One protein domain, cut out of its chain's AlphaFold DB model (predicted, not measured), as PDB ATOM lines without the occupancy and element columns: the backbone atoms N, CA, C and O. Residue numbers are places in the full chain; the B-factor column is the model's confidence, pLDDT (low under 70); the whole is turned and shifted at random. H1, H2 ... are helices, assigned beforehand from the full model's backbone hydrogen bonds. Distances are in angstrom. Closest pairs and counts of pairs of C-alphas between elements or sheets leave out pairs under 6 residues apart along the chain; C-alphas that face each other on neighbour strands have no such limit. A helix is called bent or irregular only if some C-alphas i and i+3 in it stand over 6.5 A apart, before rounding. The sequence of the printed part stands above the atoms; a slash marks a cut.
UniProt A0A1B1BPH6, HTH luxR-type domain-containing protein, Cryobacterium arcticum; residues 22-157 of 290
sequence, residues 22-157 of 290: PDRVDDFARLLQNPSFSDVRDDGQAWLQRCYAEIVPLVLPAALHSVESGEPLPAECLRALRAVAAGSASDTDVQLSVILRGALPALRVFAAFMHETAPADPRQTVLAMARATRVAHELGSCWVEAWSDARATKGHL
ATOM      1  N   PRO A  22       2.841  37.770  11.864       85.31
ATOM      2  CA  PRO A  22       1.596  37.915  12.620       85.31
ATOM      3  C   PRO A  22       0.343  37.995  11.736       85.31
ATOM      4  O   PRO A  22      -0.711  37.515  12.141       85.31
ATOM      5  N   ASP A  23       0.463  38.517  10.514       87.06
ATOM      6  CA  ASP A  23      -0.662  38.644   9.579       87.06
ATOM      7  C   ASP A  23      -1.008  37.311   8.894       87.06
ATOM      8  O   ASP A  23      -2.060  37.173   8.274       87.06
ATOM      9  N   ARG A  24      -0.132  36.305   9.013       84.94
ATOM     10  CA  ARG A  24      -0.267  34.992   8.363       84.94
ATOM     11  C   ARG A  24      -0.756  33.892   9.300       84.94
ATOM     12  O   ARG A  24      -0.771  32.726   8.914       84.94
ATOM     13  N   VAL A  25      -1.169  34.229  10.522       87.81
ATOM     14  CA  VAL A  25      -1.626  33.258  11.536       87.81
ATOM     15  C   VAL A  25      -2.649  32.266  10.970       87.81
ATOM     16  O   VAL A  25      -2.510  31.067  11.199       87.81
ATOM     17  N   ASP A  26      -3.620  32.728  10.183       87.69
ATOM     18  CA  ASP A  26      -4.674  31.869   9.627       87.69
ATOM     19  C   ASP A  26      -4.158  30.860   8.587       87.69
ATOM     20  O   ASP A  26      -4.676  29.743   8.479       87.69
ATOM     21  N   ASP A  27      -3.117  31.208   7.831       84.00
ATOM     22  CA  ASP A  27      -2.489  30.302   6.865       84.00
ATOM     23  C   ASP A  27      -1.792  29.153   7.594       84.00
ATOM     24  O   ASP A  27      -2.067  27.974   7.350       84.00
ATOM     25  N   PHE A  28      -0.960  29.505   8.574       82.19
ATOM     26  CA  PHE A  28      -0.236  28.540   9.389       82.19
ATOM     27  C   PHE A  28      -1.183  27.694  10.249       82.19
ATOM     28  O   PHE A  28      -0.952  26.496  10.412       82.19
ATOM     29  N   ALA A  29      -2.273  28.271  10.764       85.44
ATOM     30  CA  ALA A  29      -3.266  27.540  11.545       85.44
ATOM     31  C   ALA A  29      -3.903  26.424  10.711       85.44
ATOM     32  O   ALA A  29      -3.975  25.284  11.172       85.44
ATOM     33  N   ARG A  30      -4.284  26.717   9.461       83.44
ATOM     34  CA  ARG A  30      -4.850  25.721   8.537       83.44
ATOM     35  C   ARG A  30      -3.876  24.581   8.246       83.44
ATOM     36  O   ARG A  30      -4.284  23.420   8.258       83.44
ATOM     37  N   LEU A  31      -2.594  24.891   8.038       77.44
ATOM     38  CA  LEU A  31      -1.556  23.876   7.828       77.44
ATOM     39  C   LEU A  31      -1.352  22.983   9.054       77.44
ATOM     40  O   LEU A  31      -1.168  21.773   8.929       77.44
ATOM     41  N   LEU A  32      -1.377  23.577  10.246       76.88
ATOM     42  CA  LEU A  32      -1.140  22.856  11.490       76.88
ATOM     43  C   LEU A  32      -2.341  22.027  11.929       76.88
ATOM     44  O   LEU A  32      -2.132  21.003  12.566       76.88
ATOM     45  N   GLN A  33      -3.564  22.438  11.590       76.69
ATOM     46  CA  GLN A  33      -4.802  21.743  11.955       76.69
ATOM     47  C   GLN A  33      -5.171  20.590  11.011       76.69
ATOM     48  O   GLN A  33      -5.927  19.715  11.423       76.69
ATOM     49  N   ASN A  34      -4.604  20.530   9.800       70.69
ATOM     50  CA  ASN A  34      -4.752  19.392   8.876       70.69
ATOM     51  C   ASN A  34      -3.430  18.645   8.620       70.69
ATOM     52  O   ASN A  34      -2.967  18.542   7.480       70.69
ATOM     53  N   PRO A  35      -2.780  18.111   9.659       65.94
ATOM     54  CA  PRO A  35      -1.568  17.350   9.464       65.94
ATOM     55  C   PRO A  35      -1.847  15.944   8.927       65.94
ATOM     56  O   PRO A  35      -2.732  15.240   9.408       65.94
ATOM     57  N   SER A  36      -0.991  15.462   8.023       62.88
ATOM     58  CA  SER A  36      -0.900  14.019   7.789       62.88
ATOM     59  C   SER A  36      -0.299  13.348   9.032       62.88
ATOM     60  O   SER A  36       0.817  13.686   9.451       62.88
ATOM     61  N   PHE A  37      -1.047  12.428   9.639       64.69
ATOM     62  CA  PHE A  37      -0.598  11.540  10.716       64.69
ATOM     63  C   PHE A  37      -0.480  10.092  10.226       64.69
ATOM     64  O   PHE A  37      -0.748   9.167  10.985       64.69
ATOM     65  N   SER A  38      -0.085   9.890   8.964       58.06
ATOM     66  CA  SER A  38      -0.024   8.573   8.306       58.06
ATOM     67  C   SER A  38       0.706   7.484   9.105       58.06
ATOM     68  O   SER A  38       0.410   6.308   8.933       58.06
ATOM     69  N   ASP A  39       1.608   7.877  10.007       57.12
ATOM     70  CA  ASP A  39       2.448   6.974  10.799       57.12
ATOM     71  C   ASP A  39       1.919   6.749  12.237       57.12
ATOM     72  O   ASP A  39       2.602   6.157  13.077       57.12
ATOM     73  N   VAL A  40       0.723   7.252  12.571       60.84
ATOM     74  CA  VAL A  40       0.083   7.107  13.890       60.84
ATOM     75  C   VAL A  40      -1.160   6.229  13.751       60.84
ATOM     76  O   VAL A  40      -1.970   6.449  12.858       60.84
ATOM     77  N   ARG A  41      -1.331   5.249  14.646       61.00
ATOM     78  CA  ARG A  41      -2.550   4.425  14.728       61.00
ATOM     79  C   ARG A  41      -3.791   5.295  14.973       61.00
ATOM     80  O   ARG A  41      -3.695   6.327  15.636       61.00
ATOM     81  N   ASP A  42      -4.944   4.857  14.475       61.69
ATOM     82  CA  ASP A  42      -6.200   5.630  14.478       61.69
ATOM     83  C   ASP A  42      -6.623   6.128  15.878       61.69
ATOM     84  O   ASP A  42      -7.144   7.235  16.022       61.69
ATOM     85  N   ASP A  43      -6.324   5.351  16.924       66.19
ATOM     86  CA  ASP A  43      -6.567   5.692  18.334       66.19
ATOM     87  C   ASP A  43      -5.774   6.932  18.802       66.19
ATOM     88  O   ASP A  43      -6.307   7.806  19.490       66.19
ATOM     89  N   GLY A  44      -4.514   7.058  18.386       69.94
ATOM     90  CA  GLY A  44      -3.652   8.199  18.695       69.94
ATOM     91  C   GLY A  44      -3.931   9.443  17.846       69.94
ATOM     92  O   GLY A  44      -3.667  10.559  18.298       69.94
ATOM     93  N   GLN A  45      -4.483   9.278  16.639       74.81
ATOM     94  CA  GLN A  45      -4.780  10.398  15.738       74.81
ATOM     95  C   GLN A  45      -5.885  11.302  16.287       74.81
ATOM     96  O   GLN A  45      -5.721  12.520  16.314       74.81
ATOM     97  N   ALA A  46      -6.985  10.722  16.777       79.94
ATOM     98  CA  ALA A  46      -8.093  11.495  17.340       79.94
ATOM     99  C   ALA A  46      -7.663  12.292  18.583       79.94
ATOM    100  O   ALA A  46      -8.082  13.434  18.780       79.94
ATOM    101  N   TRP A  47      -6.794  11.708  19.414       82.88
ATOM    102  CA  TRP A  47      -6.206  12.402  20.556       82.88
ATOM    103  C   TRP A  47      -5.317  13.570  20.111       82.88
ATOM    104  O   TRP A  47      -5.513  14.693  20.572       82.88
ATOM    105  N   LEU A  48      -4.405  13.336  19.158       79.81
ATOM    106  CA  LEU A  48      -3.540  14.387  18.616       79.81
ATOM    107  C   LEU A  48      -4.351  15.519  17.989       79.81
ATOM    108  O   LEU A  48      -4.039  16.678  18.230       79.81
ATOM    109  N   GLN A  49      -5.410  15.202  17.245       82.75
ATOM    110  CA  GLN A  49      -6.268  16.205  16.623       82.75
ATOM    111  C   GLN A  49      -6.921  17.125  17.665       82.75
ATOM    112  O   GLN A  49      -6.929  18.342  17.480       82.75
ATOM    113  N   ARG A  50      -7.412  16.572  18.786       85.88
ATOM    114  CA  ARG A  50      -7.951  17.369  19.904       85.88
ATOM    115  C   ARG A  50      -6.880  18.263  20.524       85.88
ATOM    116  O   ARG A  50      -7.089  19.465  20.643       85.88
ATOM    117  N   CYS A  51      -5.711  17.701  20.839       84.56
ATOM    118  CA  CYS A  51      -4.603  18.482  21.387       84.56
ATOM    119  C   CYS A  51      -4.183  19.612  20.441       84.56
ATOM    120  O   CYS A  51      -3.962  20.733  20.879       84.56
ATOM    121  N   TYR A  52      -4.113  19.351  19.139       86.44
ATOM    122  CA  TYR A  52      -3.775  20.359  18.141       86.44
ATOM    123  C   TYR A  52      -4.822  21.470  18.045       86.44
ATOM    124  O   TYR A  52      -4.449  22.640  17.963       86.44
ATOM    125  N   ALA A  53      -6.111  21.124  18.091       87.56
ATOM    126  CA  ALA A  53      -7.198  22.100  18.082       87.56
ATOM    127  C   ALA A  53      -7.136  23.055  19.287       87.56
ATOM    128  O   ALA A  53      -7.474  24.227  19.151       87.56
ATOM    129  N   GLU A  54      -6.658  22.578  20.439       89.12
ATOM    130  CA  GLU A  54      -6.474  23.399  21.640       89.12
ATOM    131  C   GLU A  54      -5.152  24.184  21.625       89.12
ATOM    132  O   GLU A  54      -5.126  25.367  21.950       89.12
ATOM    133  N   ILE A  55      -4.043  23.550  21.234       88.81
ATOM    134  CA  ILE A  55      -2.698  24.136  21.325       88.81
ATOM    135  C   ILE A  55      -2.469  25.191  20.245       88.81
ATOM    136  O   ILE A  55      -1.936  26.256  20.547       88.81
ATOM    137  N   VAL A  56      -2.834  24.909  18.988       88.62
ATOM    138  CA  VAL A  56      -2.471  25.761  17.840       88.62
ATOM    139  C   VAL A  56      -2.974  27.200  18.010       88.62
ATOM    140  O   VAL A  56      -2.144  28.101  17.896       88.62
ATOM    141  N   PRO A  57      -4.252  27.463  18.351       90.06
ATOM    142  CA  PRO A  57      -4.735  28.833  18.540       90.06
ATOM    143  C   PRO A  57      -4.039  29.576  19.689       90.06
ATOM    144  O   PRO A  57      -3.916  30.796  19.639       90.06
ATOM    145  N   LEU A  58      -3.574  28.851  20.712       87.88
ATOM    146  CA  LEU A  58      -2.889  29.432  21.868       87.88
ATOM    147  C   LEU A  58      -1.448  29.826  21.541       87.88
ATOM    148  O   LEU A  58      -1.003  30.910  21.909       87.88
ATOM    149  N   VAL A  59      -0.705  28.934  20.881       89.31
ATOM    150  CA  VAL A  59       0.747  29.094  20.719       89.31
ATOM    151  C   VAL A  59       1.130  29.780  19.419       89.31
ATOM    152  O   VAL A  59       2.150  30.460  19.385       89.31
ATOM    153  N   LEU A  60       0.348  29.612  18.350       89.62
ATOM    154  CA  LEU A  60       0.740  30.061  17.015       89.62
ATOM    155  C   LEU A  60       0.890  31.588  16.911       89.62
ATOM    156  O   LEU A  60       1.940  32.019  16.432       89.62
ATOM    157  N   PRO A  61      -0.058  32.423  17.387       91.31
ATOM    158  CA  PRO A  61       0.093  33.877  17.296       91.31
ATOM    159  C   PRO A  61       1.319  34.372  18.073       91.31
ATOM    160  O   PRO A  61       2.126  35.146  17.559       91.31
ATOM    161  N   ALA A  62       1.503  33.854  19.291       90.94
ATOM    162  CA  ALA A  62       2.633  34.182  20.151       90.94
ATOM    163  C   ALA A  62       3.975  33.724  19.555       90.94
ATOM    164  O   ALA A  62       4.964  34.451  19.623       90.94
ATOM    165  N   ALA A  63       4.008  32.539  18.943       89.25
ATOM    166  CA  ALA A  63       5.189  31.994  18.287       89.25
ATOM    167  C   ALA A  63       5.603  32.834  17.075       89.25
ATOM    168  O   ALA A  63       6.771  33.202  16.964       89.25
ATOM    169  N   LEU A  64       4.660  33.172  16.190       88.88
ATOM    170  CA  LEU A  64       4.941  33.988  15.008       88.88
ATOM    171  C   LEU A  64       5.386  35.401  15.395       88.88
ATOM    172  O   LEU A  64       6.361  35.901  14.837       88.88
ATOM    173  N   HIS A  65       4.749  36.005  16.403       90.62
ATOM    174  CA  HIS A  65       5.175  37.296  16.936       90.62
ATOM    175  C   HIS A  65       6.588  37.236  17.533       90.62
ATOM    176  O   HIS A  65       7.424  38.067  17.197       90.62
ATOM    177  N   SER A  66       6.888  36.223  18.351       89.06
ATOM    178  CA  SER A  66       8.214  36.027  18.956       89.06
ATOM    179  C   SER A  66       9.318  35.839  17.908       89.06
ATOM    180  O   SER A  66      10.425  36.356  18.067       89.06
ATOM    181  N   VAL A  67       9.033  35.152  16.797       86.31
ATOM    182  CA  VAL A  67       9.985  35.032  15.682       86.31
ATOM    183  C   VAL A  67      10.186  36.378  14.984       86.31
ATOM    184  O   VAL A  67      11.330  36.790  14.770       86.31
ATOM    185  N   GLU A  68       9.092  37.076  14.676       87.06
ATOM    186  CA  GLU A  68       9.091  38.362  13.976       87.06
ATOM    187  C   GLU A  68       9.842  39.446  14.759       87.06
ATOM    188  O   GLU A  68      10.772  40.064  14.236       87.06
ATOM    189  N   SER A  69       9.481  39.654  16.026       88.00
ATOM    190  CA  SER A  69      10.053  40.704  16.867       88.00
ATOM    191  C   SER A  69      11.372  40.276  17.505       88.00
ATOM    192  O   SER A  69      12.263  41.098  17.677       88.00
ATOM    193  N   GLY A  70      11.549  38.984  17.801       81.19
ATOM    194  CA  GLY A  70      12.664  38.468  18.599       81.19
ATOM    195  C   GLY A  70      12.424  38.543  20.108       81.19
ATOM    196  O   GLY A  70      13.332  38.230  20.884       81.19
ATOM    197  N   GLU A  71      11.233  38.963  20.530       87.56
ATOM    198  CA  GLU A  71      10.815  38.961  21.928       87.56
ATOM    199  C   GLU A  71      10.571  37.531  22.434       87.56
ATOM    200  O   GLU A  71      10.256  36.638  21.644       87.56
ATOM    201  N   PRO A  72      10.733  37.264  23.741       86.25
ATOM    202  CA  PRO A  72      10.428  35.954  24.308       86.25
ATOM    203  C   PRO A  72       8.931  35.632  24.223       86.25
ATOM    204  O   PRO A  72       8.090  36.526  24.123       86.25
ATOM    205  N   LEU A  73       8.588  34.345  24.329       87.94
ATOM    206  CA  LEU A  73       7.192  33.927  24.404       87.94
ATOM    207  C   LEU A  73       6.494  34.537  25.637       87.94
ATOM    208  O   LEU A  73       7.053  34.511  26.739       87.94
ATOM    209  N   PRO A  74       5.249  35.029  25.499       92.38
ATOM    210  CA  PRO A  74       4.478  35.530  26.628       92.38
ATOM    211  C   PRO A  74       4.289  34.460  27.709       92.38
ATOM    212  O   PRO A  74       3.905  33.319  27.436       92.38
ATOM    213  N   ALA A  75       4.480  34.838  28.974       91.56
ATOM    214  CA  ALA A  75       4.327  33.915  30.102       91.56
ATOM    215  C   ALA A  75       2.903  33.333  30.209       91.56
ATOM    216  O   ALA A  75       2.713  32.221  30.697       91.56
ATOM    217  N   GLU A  76       1.889  34.072  29.759       92.19
ATOM    218  CA  GLU A  76       0.504  33.597  29.666       92.19
ATOM    219  C   GLU A  76       0.318  32.481  28.633       92.19
ATOM    220  O   GLU A  76      -0.324  31.487  28.959       92.19
ATOM    221  N   CYS A  77       0.964  32.581  27.464       91.69
ATOM    222  CA  CYS A  77       0.973  31.528  26.448       91.69
ATOM    223  C   CYS A  77       1.561  30.238  27.029       91.69
ATOM    224  O   CYS A  77       0.959  29.168  26.937       91.69
ATOM    225  N   LEU A  78       2.706  30.338  27.713       91.25
ATOM    226  CA  LEU A  78       3.331  29.184  28.359       91.25
ATOM    227  C   LEU A  78       2.456  28.615  29.482       91.25
ATOM    228  O   LEU A  78       2.333  27.401  29.599       91.25
ATOM    229  N   ARG A  79       1.817  29.452  30.311       93.06
ATOM    230  CA  ARG A  79       0.885  28.978  31.354       93.06
ATOM    231  C   ARG A  79      -0.318  28.241  30.763       93.06
ATOM    232  O   ARG A  79      -0.665  27.181  31.277       93.06
ATOM    233  N   ALA A  80      -0.914  28.765  29.694       92.25
ATOM    234  CA  ALA A  80      -2.026  28.119  29.005       92.25
ATOM    235  C   ALA A  80      -1.600  26.767  28.413       92.25
ATOM    236  O   ALA A  80      -2.276  25.764  28.629       92.25
ATOM    237  N   LEU A  81      -0.429  26.706  27.769       91.50
ATOM    238  CA  LEU A  81       0.122  25.458  27.237       91.50
ATOM    239  C   LEU A  81       0.332  24.400  28.332       91.50
ATOM    240  O   LEU A  81      -0.053  23.246  28.147       91.50
ATOM    241  N   ARG A  82       0.882  24.789  29.493       91.75
ATOM    242  CA  ARG A  82       1.043  23.877  30.641       91.75
ATOM    243  C   ARG A  82      -0.296  23.330  31.136       91.75
ATOM    244  O   ARG A  82      -0.364  22.164  31.515       91.75
ATOM    245  N   ALA A  83      -1.353  24.142  31.129       90.88
ATOM    246  CA  ALA A  83      -2.685  23.707  31.544       90.88
ATOM    247  C   ALA A  83      -3.268  22.652  30.586       90.88
ATOM    248  O   ALA A  83      -3.762  21.623  31.050       90.88
ATOM    249  N   VAL A  84      -3.136  22.856  29.269       90.00
ATOM    250  CA  VAL A  84      -3.557  21.872  28.252       90.00
ATOM    251  C   VAL A  84      -2.749  20.575  28.383       90.00
ATOM    252  O   VAL A  84      -3.315  19.478  28.412       90.00
ATOM    253  N   ALA A  85      -1.428  20.683  28.562       88.75
ATOM    254  CA  ALA A  85      -0.548  19.539  28.796       88.75
ATOM    255  C   ALA A  85      -0.982  18.729  30.033       88.75
ATOM    256  O   ALA A  85      -1.176  17.515  29.950       88.75
ATOM    257  N   ALA A  86      -1.228  19.396  31.163       87.69
ATOM    258  CA  ALA A  86      -1.659  18.749  32.401       87.69
ATOM    259  C   ALA A  86      -3.059  18.109  32.305       87.69
ATOM    260  O   ALA A  86      -3.297  17.041  32.886       87.69
ATOM    261  N   GLY A  87      -3.981  18.737  31.565       86.62
ATOM    262  CA  GLY A  87      -5.315  18.197  31.288       86.62
ATOM    263  C   GLY A  87      -5.245  16.899  30.485       86.62
ATOM    264  O   GLY A  87      -5.821  15.882  30.890       86.62
ATOM    265  N   SER A  88      -4.447  16.904  29.414       84.25
ATOM    266  CA  SER A  88      -4.252  15.750  28.527       84.25
ATOM    267  C   SER A  88      -3.497  14.578  29.179       84.25
ATOM    268  O   SER A  88      -3.637  13.439  28.743       84.25
ATOM    269  N   ALA A  89      -2.761  14.811  30.275       81.50
ATOM    270  CA  ALA A  89      -2.067  13.762  31.034       81.50
ATOM    271  C   ALA A  89      -3.000  12.759  31.744       81.50
ATOM    272  O   ALA A  89      -2.522  11.770  32.300       81.50
ATOM    273  N   SER A  90      -4.314  13.011  31.758       72.88
ATOM    274  CA  SER A  90      -5.327  12.105  32.326       72.88
ATOM    275  C   SER A  90      -5.685  10.936  31.396       72.88
ATOM    276  O   SER A  90      -6.157   9.907  31.876       72.88
ATOM    277  N   ASP A  91      -5.453  11.076  30.087       70.69
ATOM    278  CA  ASP A  91      -5.784  10.041  29.104       70.69
ATOM    279  C   ASP A  91      -4.771   8.886  29.219       70.69
ATOM    280  O   ASP A  91      -3.588   9.015  28.895       70.69
ATOM    281  N   THR A  92      -5.224   7.751  29.763       60.12
ATOM    282  CA  THR A  92      -4.335   6.655  30.201       60.12
ATOM    283  C   THR A  92      -3.974   5.685  29.065       60.12
ATOM    284  O   THR A  92      -2.940   5.022  29.144       60.12
ATOM    285  N   ASP A  93      -4.758   5.671  27.983       65.25
ATOM    286  CA  ASP A  93      -4.617   4.731  26.857       65.25
ATOM    287  C   ASP A  93      -3.650   5.196  25.751       65.25
ATOM    288  O   ASP A  93      -3.409   4.480  24.778       65.25
ATOM    289  N   VAL A  94      -3.055   6.385  25.880       68.38
ATOM    290  CA  VAL A  94      -2.207   6.971  24.833       68.38
ATOM    291  C   VAL A  94      -0.736   6.596  25.036       68.38
ATOM    292  O   VAL A  94      -0.157   6.797  26.106       68.38
ATOM    293  N   GLN A  95      -0.095   6.068  23.990       66.25
ATOM    294  CA  GLN A  95       1.326   5.708  24.023       66.25
ATOM    295  C   GLN A  95       2.227   6.946  24.168       66.25
ATOM    296  O   GLN A  95       1.969   7.984  23.558       66.25
ATOM    297  N   LEU A  96       3.352   6.819  24.885       67.81
ATOM    298  CA  LEU A  96       4.333   7.905  25.081       67.81
ATOM    299  C   LEU A  96       4.791   8.544  23.759       67.81
ATOM    300  O   LEU A  96       4.958   9.758  23.673       67.81
ATOM    301  N   SER A  97       4.945   7.739  22.707       65.94
ATOM    302  CA  SER A  97       5.314   8.215  21.373       65.94
ATOM    303  C   SER A  97       4.263   9.152  20.761       65.94
ATOM    304  O   SER A  97       4.612  10.035  19.985       65.94
ATOM    305  N   VAL A  98       2.982   8.990  21.096       69.44
ATOM    306  CA  VAL A  98       1.882   9.865  20.662       69.44
ATOM    307  C   VAL A  98       1.841  11.126  21.529       69.44
ATOM    308  O   VAL A  98       1.674  12.222  21.010       69.44
ATOM    309  N   ILE A  99       2.129  11.014  22.824       71.62
ATOM    310  CA  ILE A  99       2.226  12.161  23.742       71.62
ATOM    311  C   ILE A  99       3.345  13.131  23.350       71.62
ATOM    312  O   ILE A  99       3.135  14.344  23.318       71.62
ATOM    313  N   LEU A 100       4.526  12.606  23.004       71.12
ATOM    314  CA  LEU A 100       5.645  13.417  22.511       71.12
ATOM    315  C   LEU A 100       5.288  14.134  21.204       71.12
ATOM    316  O   LEU A 100       5.776  15.233  20.942       71.12
ATOM    317  N   ARG A 101       4.378  13.559  20.410       72.75
ATOM    318  CA  ARG A 101       3.836  14.210  19.215       72.75
ATOM    319  C   ARG A 101       2.881  15.364  19.538       72.75
ATOM    320  O   ARG A 101       2.643  16.184  18.664       72.75
ATOM    321  N   GLY A 102       2.432  15.528  20.781       70.94
ATOM    322  CA  GLY A 102       1.753  16.746  21.241       70.94
ATOM    323  C   GLY A 102       2.643  17.998  21.210       70.94
ATOM    324  O   GLY A 102       2.126  19.102  21.086       70.94
ATOM    325  N   ALA A 103       3.975  17.840  21.222       72.25
ATOM    326  CA  ALA A 103       4.934  18.933  21.022       72.25
ATOM    327  C   ALA A 103       5.221  19.235  19.534       72.25
ATOM    328  O   ALA A 103       5.862  20.239  19.214       72.25
ATOM    329  N   LEU A 104       4.738  18.404  18.596       72.56
ATOM    330  CA  LEU A 104       4.947  18.619  17.161       72.56
ATOM    331  C   LEU A 104       4.334  19.907  16.594       72.56
ATOM    332  O   LEU A 104       4.886  20.352  15.589       72.56
ATOM    333  N   PRO A 105       3.263  20.535  17.128       74.06
ATOM    334  CA  PRO A 105       2.833  21.842  16.640       74.06
ATOM    335  C   PRO A 105       3.997  22.835  16.615       74.06
ATOM    336  O   PRO A 105       4.215  23.481  15.601       74.06
ATOM    337  N   ALA A 106       4.825  22.861  17.663       71.25
ATOM    338  CA  ALA A 106       5.987  23.740  17.756       71.25
ATOM    339  C   ALA A 106       7.026  23.469  16.646       71.25
ATOM    340  O   ALA A 106       7.527  24.388  16.000       71.25
ATOM    341  N   LEU A 107       7.301  22.191  16.366       70.25
ATOM    342  CA  LEU A 107       8.220  21.771  15.299       70.25
ATOM    343  C   LEU A 107       7.634  21.975  13.894       70.25
ATOM    344  O   LEU A 107       8.365  22.256  12.946       70.25
ATOM    345  N   ARG A 108       6.313  21.859  13.744       70.81
ATOM    346  CA  ARG A 108       5.624  22.096  12.474       70.81
ATOM    347  C   ARG A 108       5.455  23.577  12.172       70.81
ATOM    348  O   ARG A 108       5.526  23.921  11.002       70.81
ATOM    349  N   VAL A 109       5.323  24.446  13.176       69.69
ATOM    350  CA  VAL A 109       5.434  25.906  12.998       69.69
ATOM    351  C   VAL A 109       6.785  26.236  12.370       69.69
ATOM    352  O   VAL A 109       6.839  26.956  11.379       69.69
ATOM    353  N   PHE A 110       7.869  25.639  12.879       71.12
ATOM    354  CA  PHE A 110       9.202  25.795  12.297       71.12
ATOM    355  C   PHE A 110       9.286  25.272  10.853       71.12
ATOM    356  O   PHE A 110       9.806  25.962   9.980       71.12
ATOM    357  N   ALA A 111       8.767  24.073  10.576       68.00
ATOM    358  CA  ALA A 111       8.795  23.512   9.224       68.00
ATOM    359  C   ALA A 111       7.951  24.330   8.228       68.00
ATOM    360  O   ALA A 111       8.412  24.612   7.125       68.00
ATOM    361  N   ALA A 112       6.746  24.744   8.626       68.19
ATOM    362  CA  ALA A 112       5.887  25.619   7.834       68.19
ATOM    363  C   ALA A 112       6.580  26.958   7.569       68.19
ATOM    364  O   ALA A 112       6.563  27.436   6.441       68.19
ATOM    365  N   PHE A 113       7.279  27.507   8.569       69.44
ATOM    366  CA  PHE A 113       8.055  28.732   8.412       69.44
ATOM    367  C   PHE A 113       9.120  28.532   7.328       69.44
ATOM    368  O   PHE A 113       9.102  29.212   6.310       69.44
ATOM    369  N   MET A 114       9.964  27.507   7.465       68.25
ATOM    370  CA  MET A 114      11.017  27.204   6.487       68.25
ATOM    371  C   MET A 114      10.502  27.029   5.053       68.25
ATOM    372  O   MET A 114      11.208  27.384   4.109       68.25
ATOM    373  N   HIS A 115       9.302  26.472   4.882       67.62
ATOM    374  CA  HIS A 115       8.706  26.254   3.568       67.62
ATOM    375  C   HIS A 115       8.052  27.501   2.976       67.62
ATOM    376  O   HIS A 115       8.144  27.705   1.766       67.62
ATOM    377  N   GLU A 116       7.401  28.326   3.793       66.00
ATOM    378  CA  GLU A 116       6.603  29.450   3.301       66.00
ATOM    379  C   GLU A 116       7.333  30.785   3.283       66.00
ATOM    380  O   GLU A 116       6.915  31.691   2.564       66.00
ATOM    381  N   THR A 117       8.377  30.952   4.093       61.56
ATOM    382  CA  THR A 117       8.984  32.269   4.293       61.56
ATOM    383  C   THR A 117      10.344  32.413   3.663       61.56
ATOM    384  O   THR A 117      10.873  33.501   3.836       61.56
ATOM    385  N   ALA A 118      10.889  31.384   2.980       60.88
ATOM    386  CA  ALA A 118      12.238  31.336   2.388       60.88
ATOM    387  C   ALA A 118      12.724  32.739   1.960       60.88
ATOM    388  O   ALA A 118      12.424  33.175   0.844       60.88
ATOM    389  N   PRO A 119      13.393  33.481   2.868       59.66
ATOM    390  CA  PRO A 119      13.545  34.918   2.688       59.66
ATOM    391  C   PRO A 119      14.477  35.223   1.525       59.66
ATOM    392  O   PRO A 119      15.416  34.472   1.254       59.66
ATOM    393  N   ALA A 120      14.262  36.366   0.874       59.94
ATOM    394  CA  ALA A 120      15.190  36.863  -0.138       59.94
ATOM    395  C   ALA A 120      16.566  37.226   0.466       59.94
ATOM    396  O   ALA A 120      17.568  37.183  -0.245       59.94
ATOM    397  N   ASP A 121      16.622  37.554   1.768       70.94
ATOM    398  CA  ASP A 121      17.849  37.880   2.503       70.94
ATOM    399  C   ASP A 121      18.343  36.698   3.373       70.94
ATOM    400  O   ASP A 121      17.698  36.345   4.367       70.94
ATOM    401  N   PRO A 122      19.530  36.125   3.083       70.31
ATOM    402  CA  PRO A 122      20.141  35.067   3.886       70.31
ATOM    403  C   PRO A 122      20.296  35.394   5.378       70.31
ATOM    404  O   PRO A 122      20.191  34.490   6.209       70.31
ATOM    405  N   ARG A 123      20.545  36.659   5.752       70.88
ATOM    406  CA  ARG A 123      20.690  37.047   7.166       70.88
ATOM    407  C   ARG A 123      19.356  36.934   7.897       70.88
ATOM    408  O   ARG A 123      19.303  36.369   8.991       70.88
ATOM    409  N   GLN A 124      18.293  37.439   7.283       72.38
ATOM    410  CA  GLN A 124      16.927  37.356   7.794       72.38
ATOM    411  C   GLN A 124      16.492  35.892   7.960       72.38
ATOM    412  O   GLN A 124      15.949  35.533   9.004       72.38
ATOM    413  N   THR A 125      16.836  35.022   7.003       70.75
ATOM    414  CA  THR A 125      16.629  33.566   7.089       70.75
ATOM    415  C   THR A 125      17.298  32.963   8.312       70.75
ATOM    416  O   THR A 125      16.651  32.270   9.092       70.75
ATOM    417  N   VAL A 126      18.586  33.243   8.514       73.00
ATOM    418  CA  VAL A 126      19.351  32.683   9.635       73.00
ATOM    419  C   VAL A 126      18.801  33.162  10.980       73.00
ATOM    420  O   VAL A 126      18.651  32.360  11.903       73.00
ATOM    421  N   LEU A 127      18.458  34.449  11.098       75.50
ATOM    422  CA  LEU A 127      17.880  35.002  12.325       75.50
ATOM    423  C   LEU A 127      16.512  34.395  12.630       75.50
ATOM    424  O   LEU A 127      16.256  33.995  13.767       75.50
ATOM    425  N   ALA A 128      15.656  34.275  11.620       77.50
ATOM    426  CA  ALA A 128      14.343  33.686  11.792       77.50
ATOM    427  C   ALA A 128      14.426  32.193  12.141       77.50
ATOM    428  O   ALA A 128      13.737  31.739  13.052       77.50
ATOM    429  N   MET A 129      15.346  31.448  11.518       75.62
ATOM    430  CA  MET A 129      15.642  30.056  11.875       75.62
ATOM    431  C   MET A 129      16.071  29.913  13.333       75.62
ATOM    432  O   MET A 129      15.569  29.038  14.042       75.62
ATOM    433  N   ALA A 130      16.988  30.765  13.795       75.88
ATOM    434  CA  ALA A 130      17.470  30.730  15.169       75.88
ATOM    435  C   ALA A 130      16.336  31.008  16.170       75.88
ATOM    436  O   ALA A 130      16.180  30.280  17.154       75.88
ATOM    437  N   ARG A 131      15.505  32.020  15.894       83.44
ATOM    438  CA  ARG A 131      14.359  32.381  16.742       83.44
ATOM    439  C   ARG A 131      13.285  31.301  16.741       83.44
ATOM    440  O   ARG A 131      12.853  30.885  17.810       83.44
ATOM    441  N   ALA A 132      12.922  30.779  15.575       81.62
ATOM    442  CA  ALA A 132      11.931  29.717  15.454       81.62
ATOM    443  C   ALA A 132      12.398  28.419  16.132       81.62
ATOM    444  O   ALA A 132      11.608  27.764  16.802       81.62
ATOM    445  N   THR A 133      13.690  28.085  16.048       81.25
ATOM    446  CA  THR A 133      14.270  26.943  16.778       81.25
ATOM    447  C   THR A 133      14.158  27.135  18.289       81.25
ATOM    448  O   THR A 133      13.793  26.204  19.005       81.25
ATOM    449  N   ARG A 134      14.437  28.346  18.786       82.31
ATOM    450  CA  ARG A 134      14.296  28.680  20.208       82.31
ATOM    451  C   ARG A 134      12.844  28.574  20.674       82.31
ATOM    452  O   ARG A 134      12.591  27.921  21.679       82.31
ATOM    453  N   VAL A 135      11.912  29.167  19.929       86.56
ATOM    454  CA  VAL A 135      10.468  29.092  20.197       86.56
ATOM    455  C   VAL A 135       9.997  27.638  20.196       86.56
ATOM    456  O   VAL A 135       9.304  27.212  21.117       86.56
ATOM    457  N   ALA A 136      10.421  26.845  19.208       84.19
ATOM    458  CA  ALA A 136      10.055  25.438  19.117       84.19
ATOM    459  C   ALA A 136      10.580  24.623  20.305       84.19
ATOM    460  O   ALA A 136       9.858  23.789  20.853       84.19
ATOM    461  N   HIS A 137      11.820  24.889  20.723       82.12
ATOM    462  CA  HIS A 137      12.412  24.273  21.903       82.12
ATOM    463  C   HIS A 137      11.639  24.631  23.176       82.12
ATOM    464  O   HIS A 137      11.283  23.731  23.924       82.12
ATOM    465  N   GLU A 138      11.344  25.914  23.393       88.19
ATOM    466  CA  GLU A 138      10.662  26.404  24.594       88.19
ATOM    467  C   GLU A 138       9.226  25.875  24.711       88.19
ATOM    468  O   GLU A 138       8.818  25.420  25.778       88.19
ATOM    469  N   LEU A 139       8.464  25.868  23.614       88.56
ATOM    470  CA  LEU A 139       7.124  25.277  23.590       88.56
ATOM    471  C   LEU A 139       7.180  23.757  23.796       88.56
ATOM    472  O   LEU A 139       6.375  23.205  24.548       88.56
ATOM    473  N   GLY A 140       8.131  23.081  23.146       84.12
ATOM    474  CA  GLY A 140       8.285  21.632  23.230       84.12
ATOM    475  C   GLY A 140       8.691  21.150  24.623       84.12
ATOM    476  O   GLY A 140       8.077  20.217  25.140       84.12
ATOM    477  N   SER A 141       9.677  21.794  25.256       83.81
ATOM    478  CA  SER A 141      10.080  21.466  26.628       83.81
ATOM    479  C   SER A 141       8.957  21.767  27.616       83.81
ATOM    480  O   SER A 141       8.601  20.894  28.402       83.81
ATOM    481  N   CYS A 142       8.315  22.935  27.499       89.19
ATOM    482  CA  CYS A 142       7.180  23.332  28.334       89.19
ATOM    483  C   CYS A 142       6.043  22.300  28.297       89.19
ATOM    484  O   CYS A 142       5.509  21.931  29.346       89.19
ATOM    485  N   TRP A 143       5.698  21.803  27.104       88.62
ATOM    486  CA  TRP A 143       4.703  20.744  26.929       88.62
ATOM    487  C   TRP A 143       5.110  19.450  27.641       88.62
ATOM    488  O   TRP A 143       4.352  18.918  28.452       88.62
ATOM    489  N   VAL A 144       6.307  18.939  27.337       84.50
ATOM    490  CA  VAL A 144       6.774  17.637  27.833       84.50
ATOM    491  C   VAL A 144       6.942  17.643  29.350       84.50
ATOM    492  O   VAL A 144       6.530  16.685  30.006       84.50
ATOM    493  N   GLU A 145       7.508  18.711  29.911       85.94
ATOM    494  CA  GLU A 145       7.706  18.877  31.353       85.94
ATOM    495  C   GLU A 145       6.363  18.913  32.085       85.94
ATOM    496  O   GLU A 145       6.113  18.077  32.950       85.94
ATOM    497  N   ALA A 146       5.447  19.801  31.678       88.50
ATOM    498  CA  ALA A 146       4.156  19.948  32.348       88.50
ATOM    499  C   ALA A 146       3.290  18.686  32.260       88.50
ATOM    500  O   ALA A 146       2.616  18.318  33.224       88.50
ATOM    501  N   TRP A 147       3.326  17.999  31.118       87.19
ATOM    502  CA  TRP A 147       2.648  16.719  30.961       87.19
ATOM    503  C   TRP A 147       3.242  15.646  31.890       87.19
ATOM    504  O   TRP A 147       2.504  14.919  32.562       87.19
ATOM    505  N   SER A 148       4.575  15.568  31.966       82.38
ATOM    506  CA  SER A 148       5.285  14.582  32.793       82.38
ATOM    507  C   SER A 148       5.046  14.814  34.286       82.38
ATOM    508  O   SER A 148       4.731  13.865  35.009       82.38
ATOM    509  N   ASP A 149       5.109  16.068  34.734       84.81
ATOM    510  CA  ASP A 149       4.859  16.465  36.122       84.81
ATOM    511  C   ASP A 149       3.421  16.147  36.552       84.81
ATOM    512  O   ASP A 149       3.181  15.576  37.624       84.81
ATOM    513  N   ALA A 150       2.442  16.447  35.691       86.00
ATOM    514  CA  ALA A 150       1.042  16.117  35.938       86.00
ATOM    515  C   ALA A 150       0.821  14.602  36.069       86.00
ATOM    516  O   ALA A 150       0.038  14.157  36.915       86.00
ATOM    517  N   ARG A 151       1.534  13.792  35.276       79.44
ATOM    518  CA  ARG A 151       1.462  12.329  35.356       79.44
ATOM    519  C   ARG A 151       2.128  11.785  36.618       79.44
ATOM    520  O   ARG A 151       1.575  10.885  37.244       79.44
ATOM    521  N   ALA A 152       3.275  12.333  37.016       78.19
ATOM    522  CA  ALA A 152       3.959  11.941  38.247       78.19
ATOM    523  C   ALA A 152       3.099  12.237  39.488       78.19
ATOM    524  O   ALA A 152       2.964  11.388  40.368       78.19
ATOM    525  N   THR A 153       2.442  13.400  39.503       79.38
ATOM    526  CA  THR A 153       1.530  13.813  40.580       79.38
ATOM    527  C   THR A 153       0.325  12.873  40.684       79.38
ATOM    528  O   THR A 153      -0.031  12.439  41.777       79.38
ATOM    529  N   LYS A 154      -0.270  12.488  39.547       68.88
ATOM    530  CA  LYS A 154      -1.405  11.545  39.504       68.88
ATOM    531  C   LYS A 154      -1.001  10.104  39.824       68.88
ATOM    532  O   LYS A 154      -1.757   9.403  40.481       68.88
ATOM    533  N   GLY A 155       0.191   9.664  39.421       62.47
ATOM    534  CA  GLY A 155       0.709   8.330  39.749       62.47
ATOM    535  C   GLY A 155       1.029   8.131  41.237       62.47
ATOM    536  O   GLY A 155       1.106   6.992  41.690       62.47
ATOM    537  N   HIS A 156       1.196   9.218  42.000       55.03
ATOM    538  CA  HIS A 156       1.379   9.182  43.455       55.03
ATOM    539  C   HIS A 156       0.051   9.143  44.237       55.03
ATOM    540  O   HIS A 156       0.048   8.807  45.418       55.03
ATOM    541  N   LEU A 157      -1.082   9.420  43.578       48.28
ATOM    542  CA  LEU A 157      -2.434   9.207  44.102       48.28
ATOM    543  C   LEU A 157      -2.849   7.738  43.900       48.28
ATOM    544  O   LEU A 157      -3.771   7.416  43.155       48.28
TER     545      LEU A 157
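This is residues 22 to 157 of the 290 residues of the protein "HTH luxR-type domain-containing protein" of Cryobacterium arcticum (UniProt A0A1B1BPH6). Two layers of helices cross each other: a long helical hairpin of H4 and H5 packs over a second layer in which H2a has H1 along one side and H3 along the other. H2 bends, and its second arm, H2b, turns off to meet the earlier part of H5, the longest helix. The printed part has 136 residues with five named helices, H1 to H5 in order, and no named strand, so the class is all helix. H1, H2a, H3, H4 and H5 form an up-and-down bundle, each running against the one before it in the chain. The whole is compact, with a radius of gyration of the C-alphas of 15.3 A, and elongated, spanning 53 by 32 by 20 A.

H5, residues 122 to 155, and H4, residues 96 to 116, form a hairpin and touch, the closest C-alphas being Ala 106 and Ala 136 at 4.6 A, with a shallow tilt of 15 degrees, opposite ways. H5 touches H3, residues 75 to 88, at a steep tilt of 45 degrees; the closest C-alphas, Ala 85 and Trp 147, are 4.8 A apart. H2, residues 42 to 69, was assigned as one helix by its hydrogen bonds but is bent, C-alphas 58 and 61 being 7.0 A apart; its arms, H2a to residue 58 and H2b from residue 61, stand at a steep tilt of 55 degrees. H5 touches H2b with residues 128 to 135 alone, closest at the C-alphas of Val 67 and Arg 131, 5.2 A. H2a touches H3 at a shallow tilt of 20 degrees, with C-alphas Leu 58 and Cys 77 closest at 6.3 A. H1, residues 22 to 33, forms a hairpin with H2a at a shallow tilt of 11 degrees, its closest C-alphas being Gln 33 and Tyr 52 at 6.4 A. H4 touches H2a at a steep tilt of 53 degrees, closest at C-alphas Gly 44 and Val 98, 6.1 A. H1 and H5 are apart. Every O i to N i+4 pair is within hydrogen-bond range in H2b, H3 and H5; the counts are 6 of 8 in H1, 9 of 13 in H2a and 11 of 17 in H4.

H5 runs 48.8 A, from C-alpha 122 at (20.141, 35.067, 3.886) to C-alpha 155 at (0.709, 8.330, 39.749). H4 spans 30.7 A, with a kink of 50 degrees near residue 103, and is only just irregular: C-alphas 102 and 105 are 7.0 A apart. H2a spans 25.1 A, H2b 12.1 A and H3 20.2 A. H1 spans 17.4 A from C-alpha 22 at (1.596, 37.915, 12.620) and is irregular, C-alphas 23 and 26 being 7.9 A apart.

The two C-alphas farthest apart, Ala 120 and Leu 157, are 55.1 A apart. The printed part has no cut and no long link; those from H2 to H3 and H4 to H5 are tight. Mean pLDDT of the printed part is 78.5, with values under 70 at residues 35 to 44, 92 to 98, 109, 111 to 120 and 154 to 157.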